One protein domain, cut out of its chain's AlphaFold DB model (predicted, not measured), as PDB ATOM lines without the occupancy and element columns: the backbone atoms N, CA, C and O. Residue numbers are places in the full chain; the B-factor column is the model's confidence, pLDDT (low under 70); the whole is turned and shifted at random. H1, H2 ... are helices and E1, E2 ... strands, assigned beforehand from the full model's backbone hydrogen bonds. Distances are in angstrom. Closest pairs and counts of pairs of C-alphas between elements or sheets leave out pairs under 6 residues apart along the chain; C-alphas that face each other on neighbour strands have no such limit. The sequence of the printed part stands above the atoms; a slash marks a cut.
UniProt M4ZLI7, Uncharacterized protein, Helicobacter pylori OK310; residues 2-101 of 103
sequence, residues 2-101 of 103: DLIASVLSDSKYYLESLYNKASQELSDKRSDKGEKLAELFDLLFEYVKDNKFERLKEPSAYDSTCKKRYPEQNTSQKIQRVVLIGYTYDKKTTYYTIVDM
ATOM      1  N   ASP A   2     257.680 190.481 277.718       64.44
ATOM      2  CA  ASP A   2     258.023 190.280 279.142       64.44
ATOM      3  C   ASP A   2     259.262 191.045 279.634       64.44
ATOM      4  O   ASP A   2     259.276 191.512 280.766       64.44
ATOM      5  N   LEU A   3     260.269 191.261 278.777       67.75
ATOM      6  CA  LEU A   3     261.457 192.050 279.136       67.75
ATOM      7  C   LEU A   3     261.138 193.542 279.333       67.75
ATOM      8  O   LEU A   3     261.646 194.165 280.256       67.75
ATOM      9  N   ILE A   4     260.287 194.120 278.478       65.88
ATOM     10  CA  ILE A   4     259.856 195.519 278.628       65.88
ATOM     11  C   ILE A   4     259.023 195.648 279.903       65.88
ATOM     12  O   ILE A   4     259.246 196.569 280.674       65.88
ATOM     13  N   ALA A   5     258.133 194.690 280.168       60.06
ATOM     14  CA  ALA A   5     257.354 194.653 281.399       60.06
ATOM     15  C   ALA A   5     258.229 194.550 282.661       60.06
ATOM     16  O   ALA A   5     257.977 195.283 283.614       60.06
ATOM     17  N   SER A   6     259.253 193.683 282.665       63.00
ATOM     18  CA  SER A   6     260.141 193.495 283.824       63.00
ATOM     19  C   SER A   6     261.060 194.693 284.055       63.00
ATOM     20  O   SER A   6     261.301 195.084 285.192       63.00
ATOM     21  N   VAL A   7     261.564 195.303 282.978       66.94
ATOM     22  CA  VAL A   7     262.321 196.554 283.077       66.94
ATOM     23  C   VAL A   7     261.397 197.652 283.585       66.94
ATOM     24  O   VAL A   7     261.785 198.379 284.490       66.94
ATOM     25  N   LEU A   8     260.164 197.743 283.072       66.06
ATOM     26  CA  LEU A   8     259.243 198.805 283.451       66.06
ATOM     27  C   LEU A   8     258.738 198.693 284.901       66.06
ATOM     28  O   LEU A   8     258.588 199.725 285.557       66.06
ATOM     29  N   SER A   9     258.524 197.482 285.423       60.12
ATOM     30  CA  SER A   9     258.088 197.257 286.812       60.12
ATOM     31  C   SER A   9     259.114 197.723 287.841       60.12
ATOM     32  O   SER A   9     258.760 198.389 288.812       60.12
ATOM     33  N   ASP A  10     260.398 197.462 287.592       66.81
ATOM     34  CA  ASP A  10     261.483 197.969 288.444       66.81
ATOM     35  C   ASP A  10     261.686 199.484 288.266       66.81
ATOM     36  O   ASP A  10     262.296 200.166 289.092       66.81
ATOM     37  N   SER A  11     261.127 200.045 287.193       68.56
ATOM     38  CA  SER A  11     261.362 201.405 286.730       68.56
ATOM     39  C   SER A  11     260.326 202.420 287.206       68.56
ATOM     40  O   SER A  11     260.109 203.400 286.501       68.56
ATOM     41  N   LYS A  12     259.690 202.269 288.380       81.38
ATOM     42  CA  LYS A  12     258.709 203.268 288.878       81.38
ATOM     43  C   LYS A  12     259.133 204.713 288.592       81.38
ATOM     44  O   LYS A  12     258.344 205.502 288.079       81.38
ATOM     45  N   TYR A  13     260.407 205.001 288.836       83.56
ATOM     46  CA  TYR A  13     261.053 206.268 288.526       83.56
ATOM     47  C   TYR A  13     260.919 206.727 287.060       83.56
ATOM     48  O   TYR A  13     260.660 207.898 286.808       83.56
ATOM     49  N   TYR A  14     261.089 205.839 286.085       84.88
ATOM     50  CA  TYR A  14     261.020 206.145 284.658       84.88
ATOM     51  C   TYR A  14     259.593 206.403 284.178       84.88
ATOM     52  O   TYR A  14     259.383 207.387 283.470       84.88
ATOM     53  N   LEU A  15     258.616 205.581 284.581       89.06
ATOM     54  CA  LEU A  15     257.204 205.846 284.270       89.06
ATOM     55  C   LEU A  15     256.753 207.165 284.895       89.06
ATOM     56  O   LEU A  15     256.185 208.010 284.209       89.06
ATOM     57  N   GLU A  16     257.077 207.379 286.169       92.19
ATOM     58  CA  GLU A  16     256.784 208.629 286.867       92.19
ATOM     59  C   GLU A  16     257.457 209.836 286.195       92.19
ATOM     60  O   GLU A  16     256.818 210.865 285.975       92.19
ATOM     61  N   SER A  17     258.729 209.716 285.813       92.38
ATOM     62  CA  SER A  17     259.469 210.771 285.117       92.38
ATOM     63  C   SER A  17     258.857 211.095 283.752       92.38
ATOM     64  O   SER A  17     258.630 212.267 283.444       92.38
ATOM     65  N   LEU A  18     258.521 210.072 282.957       94.44
ATOM     66  CA  LEU A  18     257.874 210.251 281.658       94.44
ATOM     67  C   LEU A  18     256.498 210.902 281.808       94.44
ATOM     68  O   LEU A  18     256.203 211.859 281.092       94.44
ATOM     69  N   TYR A  19     255.694 210.446 282.770       95.94
ATOM     70  CA  TYR A  19     254.389 211.028 283.068       95.94
ATOM     71  C   TYR A  19     254.497 212.507 283.435       95.94
ATOM     72  O   TYR A  19     253.818 213.361 282.861       95.94
ATOM     73  N   ASN A  20     255.389 212.829 284.374       95.50
ATOM     74  CA  ASN A  20     255.609 214.197 284.828       95.50
ATOM     75  C   ASN A  20     256.093 215.084 283.677       95.50
ATOM     76  O   ASN A  20     255.634 216.220 283.537       95.50
ATOM     77  N   LYS A  21     256.969 214.554 282.815       96.44
ATOM     78  CA  LYS A  21     257.454 215.266 281.636       96.44
ATOM     79  C   LYS A  21     256.339 215.512 280.623       96.44
ATOM     80  O   LYS A  21     256.204 216.643 280.164       96.44
ATOM     81  N   ALA A  22     255.515 214.509 280.320       96.88
ATOM     82  CA  ALA A  22     254.342 214.662 279.461       96.88
ATOM     83  C   ALA A  22     253.383 215.723 280.027       96.88
ATOM     84  O   ALA A  22     253.025 216.667 279.328       96.88
ATOM     85  N   SER A  23     253.053 215.640 281.322       95.44
ATOM     86  CA  SER A  23     252.174 216.599 282.006       95.44
ATOM     87  C   SER A  23     252.685 218.037 281.928       95.44
ATOM     88  O   SER A  23     251.909 218.962 281.679       95.44
ATOM     89  N   GLN A  24     253.991 218.232 282.121       95.31
ATOM     90  CA  GLN A  24     254.616 219.547 282.030       95.31
ATOM     91  C   GLN A  24     254.550 220.100 280.600       95.31
ATOM     92  O   GLN A  24     254.157 221.247 280.402       95.31
ATOM     93  N   GLU A  25     254.916 219.294 279.604       96.75
ATOM     94  CA  GLU A  25     254.987 219.722 278.200       96.75
ATOM     95  C   GLU A  25     253.591 219.941 277.593       96.75
ATOM     96  O   GLU A  25     253.424 220.796 276.730       96.75
ATOM     97  N   LEU A  26     252.559 219.250 278.089       96.06
ATOM     98  CA  LEU A  26     251.161 219.474 277.693       96.06
ATOM     99  C   LEU A  26     250.643 220.882 278.028       96.06
ATOM    100  O   LEU A  26     249.671 221.333 277.416       96.06
ATOM    101  N   SER A  27     251.293 221.579 278.966       91.50
ATOM    102  CA  SER A  27     250.966 222.963 279.329       91.50
ATOM    103  C   SER A  27     251.504 223.996 278.326       91.50
ATOM    104  O   SER A  27     251.109 225.160 278.393       91.50
ATOM    105  N   ASP A  28     252.361 223.609 277.374       93.00
ATOM    106  CA  ASP A  28     252.809 224.497 276.298       93.00
ATOM    107  C   ASP A  28     251.854 224.421 275.095       93.00
ATOM    108  O   ASP A  28     251.760 223.409 274.404       93.00
ATOM    109  N   LYS A  29     251.136 225.516 274.819       88.69
ATOM    110  CA  LYS A  29     250.208 225.627 273.676       88.69
ATOM    111  C   LYS A  29     250.899 225.650 272.313       88.69
ATOM    112  O   LYS A  29     250.226 225.505 271.296       88.69
ATOM    113  N   ARG A  30     252.206 225.911 272.267       91.81
ATOM    114  CA  ARG A  30     252.956 226.137 271.021       91.81
ATOM    115  C   ARG A  30     253.665 224.885 270.516       91.81
ATOM    116  O   ARG A  30     254.348 224.954 269.497       91.81
ATOM    117  N   SER A  31     253.528 223.763 271.218       92.12
ATOM    118  CA  SER A  31     254.238 222.525 270.918       92.12
ATOM    119  C   SER A  31     253.304 221.319 270.943       92.12
ATOM    120  O   SER A  31     252.459 221.188 271.824       92.12
ATOM    121  N   ASP A  32     253.506 220.395 270.004       94.75
ATOM    122  CA  ASP A  32     252.847 219.083 269.994       94.75
ATOM    123  C   ASP A  32     253.603 218.031 270.827       94.75
ATOM    124  O   ASP A  32     253.160 216.893 270.971       94.75
ATOM    125  N   LYS A  33     254.747 218.405 271.407       96.25
ATOM    126  CA  LYS A  33     255.625 217.497 272.149       96.25
ATOM    127  C   LYS A  33     254.932 216.843 273.341       96.25
ATOM    128  O   LYS A  33     255.167 215.666 273.598       96.25
ATOM    129  N   GLY A  34     254.080 217.583 274.050       95.88
ATOM    130  CA  GLY A  34     253.297 217.038 275.158       95.88
ATOM    131  C   GLY A  34     252.353 215.915 274.720       95.88
ATOM    132  O   GLY A  34     252.269 214.905 275.408       95.88
ATOM    133  N   GLU A  35     251.706 216.056 273.558       96.44
ATOM    134  CA  GLU A  35     250.794 215.037 273.009       96.44
ATOM    135  C   GLU A  35     251.577 213.771 272.637       96.44
ATOM    136  O   GLU A  35     251.233 212.683 273.082       96.44
ATOM    137  N   LYS A  36     252.711 213.913 271.937       96.81
ATOM    138  CA  LYS A  36     253.580 212.773 271.581       96.81
ATOM    139  C   LYS A  36     254.097 212.019 272.809       96.81
ATOM    140  O   LYS A  36     254.226 210.799 272.785       96.81
ATOM    141  N   LEU A  37     254.427 212.741 273.883       97.06
ATOM    142  CA  LEU A  37     254.851 212.124 275.141       97.06
ATOM    143  C   LEU A  37     253.694 211.419 275.857       97.06
ATOM    144  O   LEU A  37     253.927 210.374 276.458       97.06
ATOM    145  N   ALA A  38     252.478 211.966 275.790       97.00
ATOM    146  CA  ALA A  38     251.284 211.322 276.331       97.00
ATOM    147  C   ALA A  38     250.964 210.021 275.578       97.00
ATOM    148  O   ALA A  38     250.806 208.984 276.211       97.00
ATOM    149  N   GLU A  39     250.994 210.039 274.243       96.12
ATOM    150  CA  GLU A  39     250.819 208.839 273.411       96.12
ATOM    151  C   GLU A  39     251.873 207.767 273.722       96.12
ATOM    152  O   GLU A  39     251.545 206.595 273.908       96.12
ATOM    153  N   LEU A  40     253.150 208.159 273.836       94.75
ATOM    154  CA  LEU A  40     254.221 207.239 274.225       94.75
ATOM    155  C   LEU A  40     253.983 206.651 275.620       94.75
ATOM    156  O   LEU A  40     254.215 205.460 275.830       94.75
ATOM    157  N   PHE A  41     253.554 207.476 276.576       94.75
ATOM    158  CA  PHE A  41     253.249 207.012 277.923       94.75
ATOM    159  C   PHE A  41     252.118 205.983 277.911       94.75
ATOM    160  O   PHE A  41     252.265 204.929 278.526       94.75
ATOM    161  N   ASP A  42     251.036 206.254 277.185       93.25
ATOM    162  CA  ASP A  42     249.876 205.367 277.087       93.25
ATOM    163  C   ASP A  42     250.266 204.009 276.500       93.25
ATOM    164  O   ASP A  42     249.970 202.976 277.103       93.25
ATOM    165  N   LEU A  43     251.040 204.011 275.408       92.12
ATOM    166  CA  LEU A  43     251.587 202.792 274.808       92.12
ATOM    167  C   LEU A  43     252.451 202.002 275.795       92.12
ATOM    168  O   LEU A  43     252.330 200.784 275.876       92.12
ATOM    169  N   LEU A  44     253.333 202.666 276.546       89.50
ATOM    170  CA  LEU A  44     254.198 201.993 277.519       89.50
ATOM    171  C   LEU A  44     253.411 201.442 278.710       89.50
ATOM    172  O   LEU A  44     253.741 200.362 279.207       89.50
ATOM    173  N   PHE A  45     252.375 202.154 279.156       90.62
ATOM    174  CA  PHE A  45     251.577 201.760 280.311       90.62
ATOM    175  C   PHE A  45     250.855 200.425 280.080       90.62
ATOM    176  O   PHE A  45     250.765 199.617 281.003       90.62
ATOM    177  N   GLU A  46     250.415 200.134 278.852       88.31
ATOM    178  CA  GLU A  46     249.787 198.848 278.490       88.31
ATOM    179  C   GLU A  46     250.694 197.626 278.734       88.31
ATOM    180  O   GLU A  46     250.216 196.509 278.973       88.31
ATOM    181  N   TYR A  47     252.016 197.823 278.716       86.19
ATOM    182  CA  TYR A  47     252.995 196.761 278.954       86.19
ATOM    183  C   TYR A  47     253.377 196.599 280.427       86.19
ATOM    184  O   TYR A  47     254.077 195.642 280.764       86.19
ATOM    185  N   VAL A  48     252.916 197.476 281.319       86.00
ATOM    186  CA  VAL A  48     253.210 197.380 282.751       86.00
ATOM    187  C   VAL A  48     252.446 196.199 283.351       86.00
ATOM    188  O   VAL A  48     251.226 196.105 283.242       86.00
ATOM    189  N   LYS A  49     253.175 195.264 283.974       81.81
ATOM    190  CA  LYS A  49     252.600 194.080 284.649       81.81
ATOM    191  C   LYS A  49     252.638 194.164 286.174       81.81
ATOM    192  O   LYS A  49     252.066 193.305 286.837       81.81
ATOM    193  N   ASP A  50     253.298 195.180 286.724       86.56
ATOM    194  CA  ASP A  50     253.317 195.419 288.165       86.56
ATOM    195  C   ASP A  50     251.942 195.915 288.631       86.56
ATOM    196  O   ASP A  50     251.467 196.971 288.213       86.56
ATOM    197  N   ASN A  51     251.316 195.139 289.515       88.19
ATOM    198  CA  ASN A  51     249.983 195.398 290.052       88.19
ATOM    199  C   ASN A  51     249.910 196.621 290.974       88.19
ATOM    200  O   ASN A  51     248.813 197.038 291.339       88.19
ATOM    201  N   LYS A  52     251.049 197.205 291.355       91.25
ATOM    202  CA  LYS A  52     251.079 198.495 292.046       91.25
ATOM    203  C   LYS A  52     250.619 199.623 291.136       91.25
ATOM    204  O   LYS A  52     250.165 200.635 291.662       91.25
ATOM    205  N   PHE A  53     250.760 199.484 289.819       91.94
ATOM    206  CA  PHE A  53     250.257 200.454 288.855       91.94
ATOM    207  C   PHE A  53     248.814 200.119 288.498       91.94
ATOM    208  O   PHE A  53     248.533 199.094 287.884       91.94
ATOM    209  N   GLU A  54     247.896 201.019 288.832       94.19
ATOM    210  CA  GLU A  54     246.491 200.894 288.449       94.19
ATOM    211  C   GLU A  54     246.094 202.111 287.615       94.19
ATOM    212  O   GLU A  54     246.134 203.246 288.093       94.19
ATOM    213  N   ARG A  55     245.723 201.887 286.350       95.62
ATOM    214  CA  ARG A  55     245.240 202.948 285.457       95.62
ATOM    215  C   ARG A  55     243.946 203.545 286.014       95.62
ATOM    216  O   ARG A  55     243.054 202.801 286.425       95.62
ATOM    217  N   LEU A  56     243.822 204.872 286.011       96.62
ATOM    218  CA  LEU A  56     242.541 205.506 286.323       96.62
ATOM    219  C   LEU A  56     241.529 205.202 285.213       96.62
ATOM    220  O   LEU A  56     241.892 204.967 284.062       96.62
ATOM    221  N   LYS A  57     240.241 205.218 285.559       95.81
ATOM    222  CA  LYS A  57     239.183 205.151 284.549       95.81
ATOM    223  C   LYS A  57     239.147 206.455 283.765       95.81
ATOM    224  O   LYS A  57     239.413 207.519 284.323       95.81
ATOM    225  N   GLU A  58     238.781 206.365 282.494       96.44
ATOM    226  CA  GLU A  58     238.533 207.554 281.691       96.44
ATOM    227  C   GLU A  58     237.339 208.333 282.280       96.44
ATOM    228  O   GLU A  58     236.256 207.757 282.442       96.44
ATOM    229  N   PRO A  59     237.523 209.606 282.673       96.38
ATOM    230  CA  PRO A  59     236.470 210.388 283.300       96.38
ATOM    231  C   PRO A  59     235.436 210.851 282.269       96.38
ATOM    232  O   PRO A  59     235.780 211.381 281.215       96.38
ATOM    233  N   SER A  60     234.151 210.731 282.605       93.44
ATOM    234  CA  SER A  60     233.053 211.272 281.790       93.44
ATOM    235  C   SER A  60     232.756 212.752 282.071       93.44
ATOM    236  O   SER A  60     232.083 213.411 281.281       93.44
ATOM    237  N   ALA A  61     233.213 213.270 283.213       95.56
ATOM    238  CA  ALA A  61     233.077 214.660 283.644       95.56
ATOM    239  C   ALA A  61     234.266 215.046 284.535       95.56
ATOM    240  O   ALA A  61     234.953 214.175 285.065       95.56
ATOM    241  N   TYR A  62     234.514 216.346 284.700       95.75
ATOM    242  CA  TYR A  62     235.611 216.829 285.540       95.75
ATOM    243  C   TYR A  62     235.350 216.533 287.024       95.75
ATOM    244  O   TYR A  62     234.343 216.977 287.578       95.75
ATOM    245  N   ASP A  63     236.294 215.861 287.681       94.69
ATOM    246  CA  ASP A  63     236.245 215.529 289.106       94.69
ATOM    247  C   ASP A  63     237.594 215.773 289.814       94.69
ATOM    248  O   ASP A  63     238.515 216.376 289.261       94.69
ATOM    249  N   SER A  64     237.718 215.320 291.065       93.44
ATOM    250  CA  SER A  64     238.936 215.481 291.869       93.44
ATOM    251  C   SER A  64     240.126 214.646 291.388       93.44
ATOM    252  O   SER A  64     241.235 214.861 291.868       93.44
ATOM    253  N   THR A  65     239.931 213.714 290.454       95.19
ATOM    254  CA  THR A  65     241.008 212.933 289.826       95.19
ATOM    255  C   THR A  65     241.518 213.578 288.536       95.19
ATOM    256  O   THR A  65     242.493 213.102 287.948       95.19
ATOM    257  N   CYS A  66     240.906 214.692 288.126       96.50
ATOM    258  CA  CYS A  66     241.248 215.431 286.924       96.50
ATOM    259  C   CYS A  66     242.160 216.631 287.212       96.50
ATOM    260  O   CYS A  66     242.083 217.289 288.252       96.50
ATOM    261  N   LYS A  67     242.977 216.979 286.219       95.69
ATOM    262  CA  LYS A  67     243.734 218.227 286.138       95.69
ATOM    263  C   LYS A  67     243.472 218.866 284.779       95.69
ATOM    264  O   LYS A  67     243.610 218.214 283.746       95.69
ATOM    265  N   LYS A  68     243.117 220.151 284.764       94.94
ATOM    266  CA  LYS A  68     242.979 220.892 283.504       94.94
ATOM    267  C   LYS A  68     244.327 221.007 282.804       94.94
ATOM    268  O   LYS A  68     245.346 221.242 283.458       94.94
ATOM    269  N   ARG A  69     244.313 220.911 281.477       93.31
ATOM    270  CA  ARG A  69     245.491 221.152 280.648       93.31
ATOM    271  C   ARG A  69     245.993 222.588 280.787       93.31
ATOM    272  O   ARG A  69     247.192 222.784 280.953       93.31
ATOM    273  N   TYR A  70     245.085 223.568 280.772       92.75
ATOM    274  CA  TYR A  70     245.424 224.974 281.003       92.75
ATOM    275  C   TYR A  70     244.565 225.593 282.123       92.75
ATOM    276  O   TYR A  70     243.372 225.286 282.214       92.75
ATOM    277  N   PRO A  71     245.129 226.456 282.992       90.56
ATOM    278  CA  PRO A  71     244.384 227.082 284.089       90.56
ATOM    279  C   PRO A  71     243.157 227.893 283.646       90.56
ATOM    280  O   PRO A  71     242.133 227.890 284.327       90.56
ATOM    281  N   GLU A  72     243.254 228.563 282.501       92.62
ATOM    282  CA  GLU A  72     242.257 229.485 281.950       92.62
ATOM    283  C   GLU A  72     241.059 228.808 281.269       92.62
ATOM    284  O   GLU A  72     240.149 229.496 280.818       92.62
ATOM    285  N   GLN A  73     241.044 227.476 281.168       92.94
ATOM    286  CA  GLN A  73     239.941 226.756 280.531       92.94
ATOM    287  C   GLN A  73     238.659 226.792 281.367       92.94
ATOM    288  O   GLN A  73     238.708 226.914 282.602       92.94
ATOM    289  N   ASN A  74     237.515 226.606 280.703       89.88
ATOM    290  CA  ASN A  74     236.204 226.732 281.335       89.88
ATOM    291  C   ASN A  74     236.012 225.806 282.559       89.88
ATOM    292  O   ASN A  74     236.768 224.866 282.838       89.88
ATOM    293  N   THR A  75     234.993 226.127 283.355       88.06
ATOM    294  CA  THR A  75     234.625 225.428 284.597       88.06
ATOM    295  C   THR A  75     233.323 224.641 284.455       88.06
ATOM    296  O   THR A  75     232.755 224.222 285.459       88.06
ATOM    297  N   SER A  76     232.862 224.398 283.223       86.12
ATOM    298  CA  SER A  76     231.544 223.813 282.918       86.12
ATOM    299  C   SER A  76     231.380 222.338 283.328       86.12
ATOM    300  O   SER A  76     230.378 221.718 282.990       86.12
ATOM    301  N   GLN A  77     232.380 221.759 284.008       89.88
ATOM    302  CA  GLN A  77     232.560 220.328 284.303       89.88
ATOM    303  C   GLN A  77     232.532 219.396 283.076       89.88
ATOM    304  O   GLN A  77     232.818 218.205 283.204       89.88
ATOM    305  N   LYS A  78     232.269 219.930 281.882       94.06
ATOM    306  CA  LYS A  78     232.266 219.211 280.620       94.06
ATOM    307  C   LYS A  78     233.687 219.097 280.085       94.06
ATOM    308  O   LYS A  78     234.337 220.098 279.800       94.06
ATOM    309  N   ILE A  79     234.144 217.862 279.930       96.69
ATOM    310  CA  ILE A  79     235.423 217.552 279.295       96.69
ATOM    311  C   ILE A  79     235.232 217.615 277.774       96.69
ATOM    312  O   ILE A  79     234.285 217.029 277.246       96.69
ATOM    313  N   GLN A  80     236.113 218.325 277.068       96.38
ATOM    314  CA  GLN A  80     236.159 218.306 275.605       96.38
ATOM    315  C   GLN A  80     236.886 217.055 275.107       96.38
ATOM    316  O   GLN A  80     236.409 216.401 274.183       96.38
ATOM    317  N   ARG A  81     238.029 216.725 275.719       96.25
ATOM    318  CA  ARG A  81     238.723 215.446 275.519       96.25
ATOM    319  C   ARG A  81     239.638 215.101 276.688       96.25
ATOM    320  O   ARG A  81     240.149 215.985 277.377       96.25
ATOM    321  N   VAL A  82     239.896 213.811 276.858       97.31
ATOM    322  CA  VAL A  82     240.961 213.309 277.728       97.31
ATOM    323  C   VAL A  82     242.268 213.310 276.937       97.31
ATOM    324  O   VAL A  82     242.291 212.891 275.784       97.31
ATOM    325  N   VAL A  83     243.333 213.854 277.527       97.25
ATOM    326  CA  VAL A  83     244.632 214.039 276.854       97.25
ATOM    327  C   VAL A  83     245.664 213.034 277.353       97.25
ATOM    328  O   VAL A  83     246.463 212.534 276.574       97.25
ATOM    329  N   LEU A  84     245.652 212.746 278.654       97.94
ATOM    330  CA  LEU A  84     246.518 211.750 279.277       97.94
ATOM    331  C   LEU A  84     245.772 211.145 280.462       97.94
ATOM    332  O   LEU A  84     245.482 211.857 281.427       97.94
ATOM    333  N   ILE A  85     245.448 209.853 280.403       97.50
ATOM    334  CA  ILE A  85     244.810 209.170 281.536       97.50
ATOM    335  C   ILE A  85     245.835 209.031 282.669       97.50
ATOM    336  O   ILE A  85     247.011 208.736 282.448       97.50
ATOM    337  N   GLY A  86     245.394 209.286 283.897       97.19
ATOM    338  CA  GLY A  86     246.223 209.159 285.085       97.19
ATOM    339  C   GLY A  86     246.357 207.718 285.578       97.19
ATOM    340  O   GLY A  86     245.806 206.772 285.010       97.19
ATOM    341  N   TYR A  87     247.085 207.526 286.671       96.19
ATOM    342  CA  TYR A  87     247.223 206.224 287.323       96.19
ATOM    343  C   TYR A  87     247.449 206.385 288.826       96.19
ATOM    344  O   TYR A  87     247.795 207.467 289.304       96.19
ATOM    345  N   THR A  88     247.273 205.302 289.575       95.56
ATOM    346  CA  THR A  88     247.724 205.215 290.963       95.56
ATOM    347  C   THR A  88     248.931 204.299 291.079       95.56
ATOM    348  O   THR A  88     249.070 203.344 290.315       95.56
ATOM    349  N   TYR A  89     249.809 204.605 292.032       92.94
ATOM    350  CA  TYR A  89     250.897 203.728 292.444       92.94
ATOM    351  C   TYR A  89     250.678 203.272 293.888       92.94
ATOM    352  O   TYR A  89     250.545 204.103 294.795       92.94
ATOM    353  N   ASP A  90     250.641 201.955 294.096       92.38
ATOM    354  CA  ASP A  90     250.460 201.292 295.396       92.38
ATOM    355  C   ASP A  90     249.217 201.796 296.159       92.38
ATOM    356  O   ASP A  90     249.213 201.867 297.387       92.38
ATOM    357  N   LYS A  91     248.179 202.235 295.425       91.38
ATOM    358  CA  LYS A  91     246.939 202.850 295.950       91.38
ATOM    359  C   LYS A  91     247.150 204.074 296.856       91.38
ATOM    360  O   LYS A  91     246.228 204.499 297.548       91.38
ATOM    361  N   LYS A  92     248.359 204.644 296.865       91.31
ATOM    362  CA  LYS A  92     248.769 205.741 297.758       91.31
ATOM    363  C   LYS A  92     248.984 207.042 297.011       91.31
ATOM    364  O   LYS A  92     248.604 208.103 297.498       91.31
ATOM    365  N   THR A  93     249.627 206.967 295.851       92.06
ATOM    366  CA  THR A  93     249.959 208.144 295.050       92.06
ATOM    367  C   THR A  93     249.073 208.173 293.823       92.06
ATOM    368  O   THR A  93     249.079 207.217 293.053       92.06
ATOM    369  N   THR A  94     248.346 209.272 293.635       94.94
ATOM    370  CA  THR A  94     247.504 209.499 292.459       94.94
ATOM    371  C   THR A  94     248.177 210.490 291.523       94.94
ATOM    372  O   THR A  94     248.510 211.607 291.921       94.94
ATOM    373  N   TYR A  95     248.323 210.092 290.267       96.31
ATOM    374  CA  TYR A  95     248.716 210.951 289.162       96.31
ATOM    375  C   TYR A  95     247.446 211.299 288.380       96.31
ATOM    376  O   TYR A  95     246.781 210.408 287.862       96.31
ATOM    377  N   TYR A  96     247.073 212.580 288.364       97.19
ATOM    378  CA  TYR A  96     245.772 213.060 287.872       97.19
ATOM    379  C   TYR A  96     245.610 212.950 286.359       97.19
ATOM    380  O   TYR A  96     246.492 213.413 285.640       97.19
ATOM    381  N   THR A  97     244.449 212.493 285.888       98.25
ATOM    382  CA  THR A  97     244.081 212.519 284.465       98.25
ATOM    383  C   THR A  97     244.093 213.951 283.934       98.25
ATOM    384  O   THR A  97     243.439 214.834 284.490       98.25
ATOM    385  N   ILE A  98     244.830 214.197 282.852       97.62
ATOM    386  CA  ILE A  98     244.905 215.513 282.214       97.62
ATOM    387  C   ILE A  98     243.814 215.608 281.163       97.62
ATOM    388  O   ILE A  98     243.740 214.792 280.241       97.62
ATOM    389  N   VAL A  99     242.981 216.632 281.299       97.31
ATOM    390  CA  VAL A  99     241.820 216.852 280.439       97.31
ATOM    391  C   VAL A  99     241.877 218.218 279.782       97.31
ATOM    392  O   VAL A  99     242.309 219.209 280.376       97.31
ATOM    393  N   ASP A 100     241.409 218.262 278.545       95.50
ATOM    394  CA  ASP A 100     241.127 219.490 277.828       95.50
ATOM    395  C   ASP A 100     239.658 219.844 278.069       95.50
ATOM    396  O   ASP A 100     238.758 219.075 277.720       95.50
ATOM    397  N   MET A 101     239.412 220.983 278.712       95.38
ATOM    398  CA  MET A 101     238.053 221.446 279.006       95.38
ATOM    399  C   MET A 101     237.473 222.311 277.877       95.38
ATOM    400  O   MET A 101     236.279 222.592 277.894       95.38
TER     401      MET A 101
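AT A GLANCE: This is residues 2 to 101 of the 103 residues of an uncharacterized protein of Helicobacter pylori OK310 (UniProt M4ZLI7). A hairpin of two helices, H2 and H3, packs along a long two-stranded ribbon that is broken partway: E3 runs on into E4, and E5 runs on into E6. E1 widens the ribbon beside E4 and E2 widens it beside E6, giving two small three-stranded sheets, while H1 sits at one end of the helical hairpin, turned across H2. The 100 printed residues hold three named helices and then six named strands, in the order H1 H2 H3 E1 E2 E3 E4 E5 E6, and the class is mixed, helices and strands. One sheet runs E1 E4 E5, antiparallel; the other runs E2 E6 E3, mixed. The whole is compact, with a radius of gyration of the C-alphas of 13.7 A and spans of 42 by 28 by 17 A.

HOW THE PARTS SIT: H1, residues 2 to 10, is close to but not clearly touching H2, residues 12 to 25; the closest C-alphas are those of Leu 8 and Leu 15, 7.4 A apart, and the lines are about perpendicular at 83 degrees. H2 and H3, residues 33 to 45, form a helical hairpin: they touch, closest at the C-alphas of Glu 25 and Gly 34, 4.4 A, at a shallow tilt of 27 degrees, opposite ways. In H1, H2 and H3 every O i to N i+4 pair is within hydrogen-bond range. E1, residues 53 to 55, is antiparallel to E4, residues 87 to 89, with N 54 and O 88 at 3.0 A. E4 and E5, residues 93 to 95, form an antiparallel hairpin, with N 95 and O 87 at 2.8 A. H2 and this sheet make two layers, a helix on one face of a sheet. E2, residues 66 to 68, is parallel to E6, residues 97 to 100, with N 67 and O 97 at 2.8 A. E6 is antiparallel to E3, residues 81 to 84, with N 98 and O 84 at 2.8 A. H2 is on this second sheet too, and H3 only grazes it; the closest C-alphas of H3 and E3 are those of Ala 38 and Leu 84, 5.6 A.

IN THESE COORDINATES: H1 begins at C-alpha 2, (258.023, 190.280, 279.142), and is 12.6 A long; H2 is 20.0 A and H3 18.2 A. E1 is 6.6 A, E2 6.7 A, E3 9.4 A, E4 6.8 A and E5 6.6 A. E6, 10.1 A, ends at C-alpha 100, (241.127, 219.490, 277.828).

THE WHOLE: The C-alphas farthest apart, of Leu 3 and Ser 76, are 43.8 A apart. The printed part has no cut. The link from E2 to E3, residues 69 to 80, is long. Mean pLDDT of the printed part is 90.6; residues 2 to 11 are under 70.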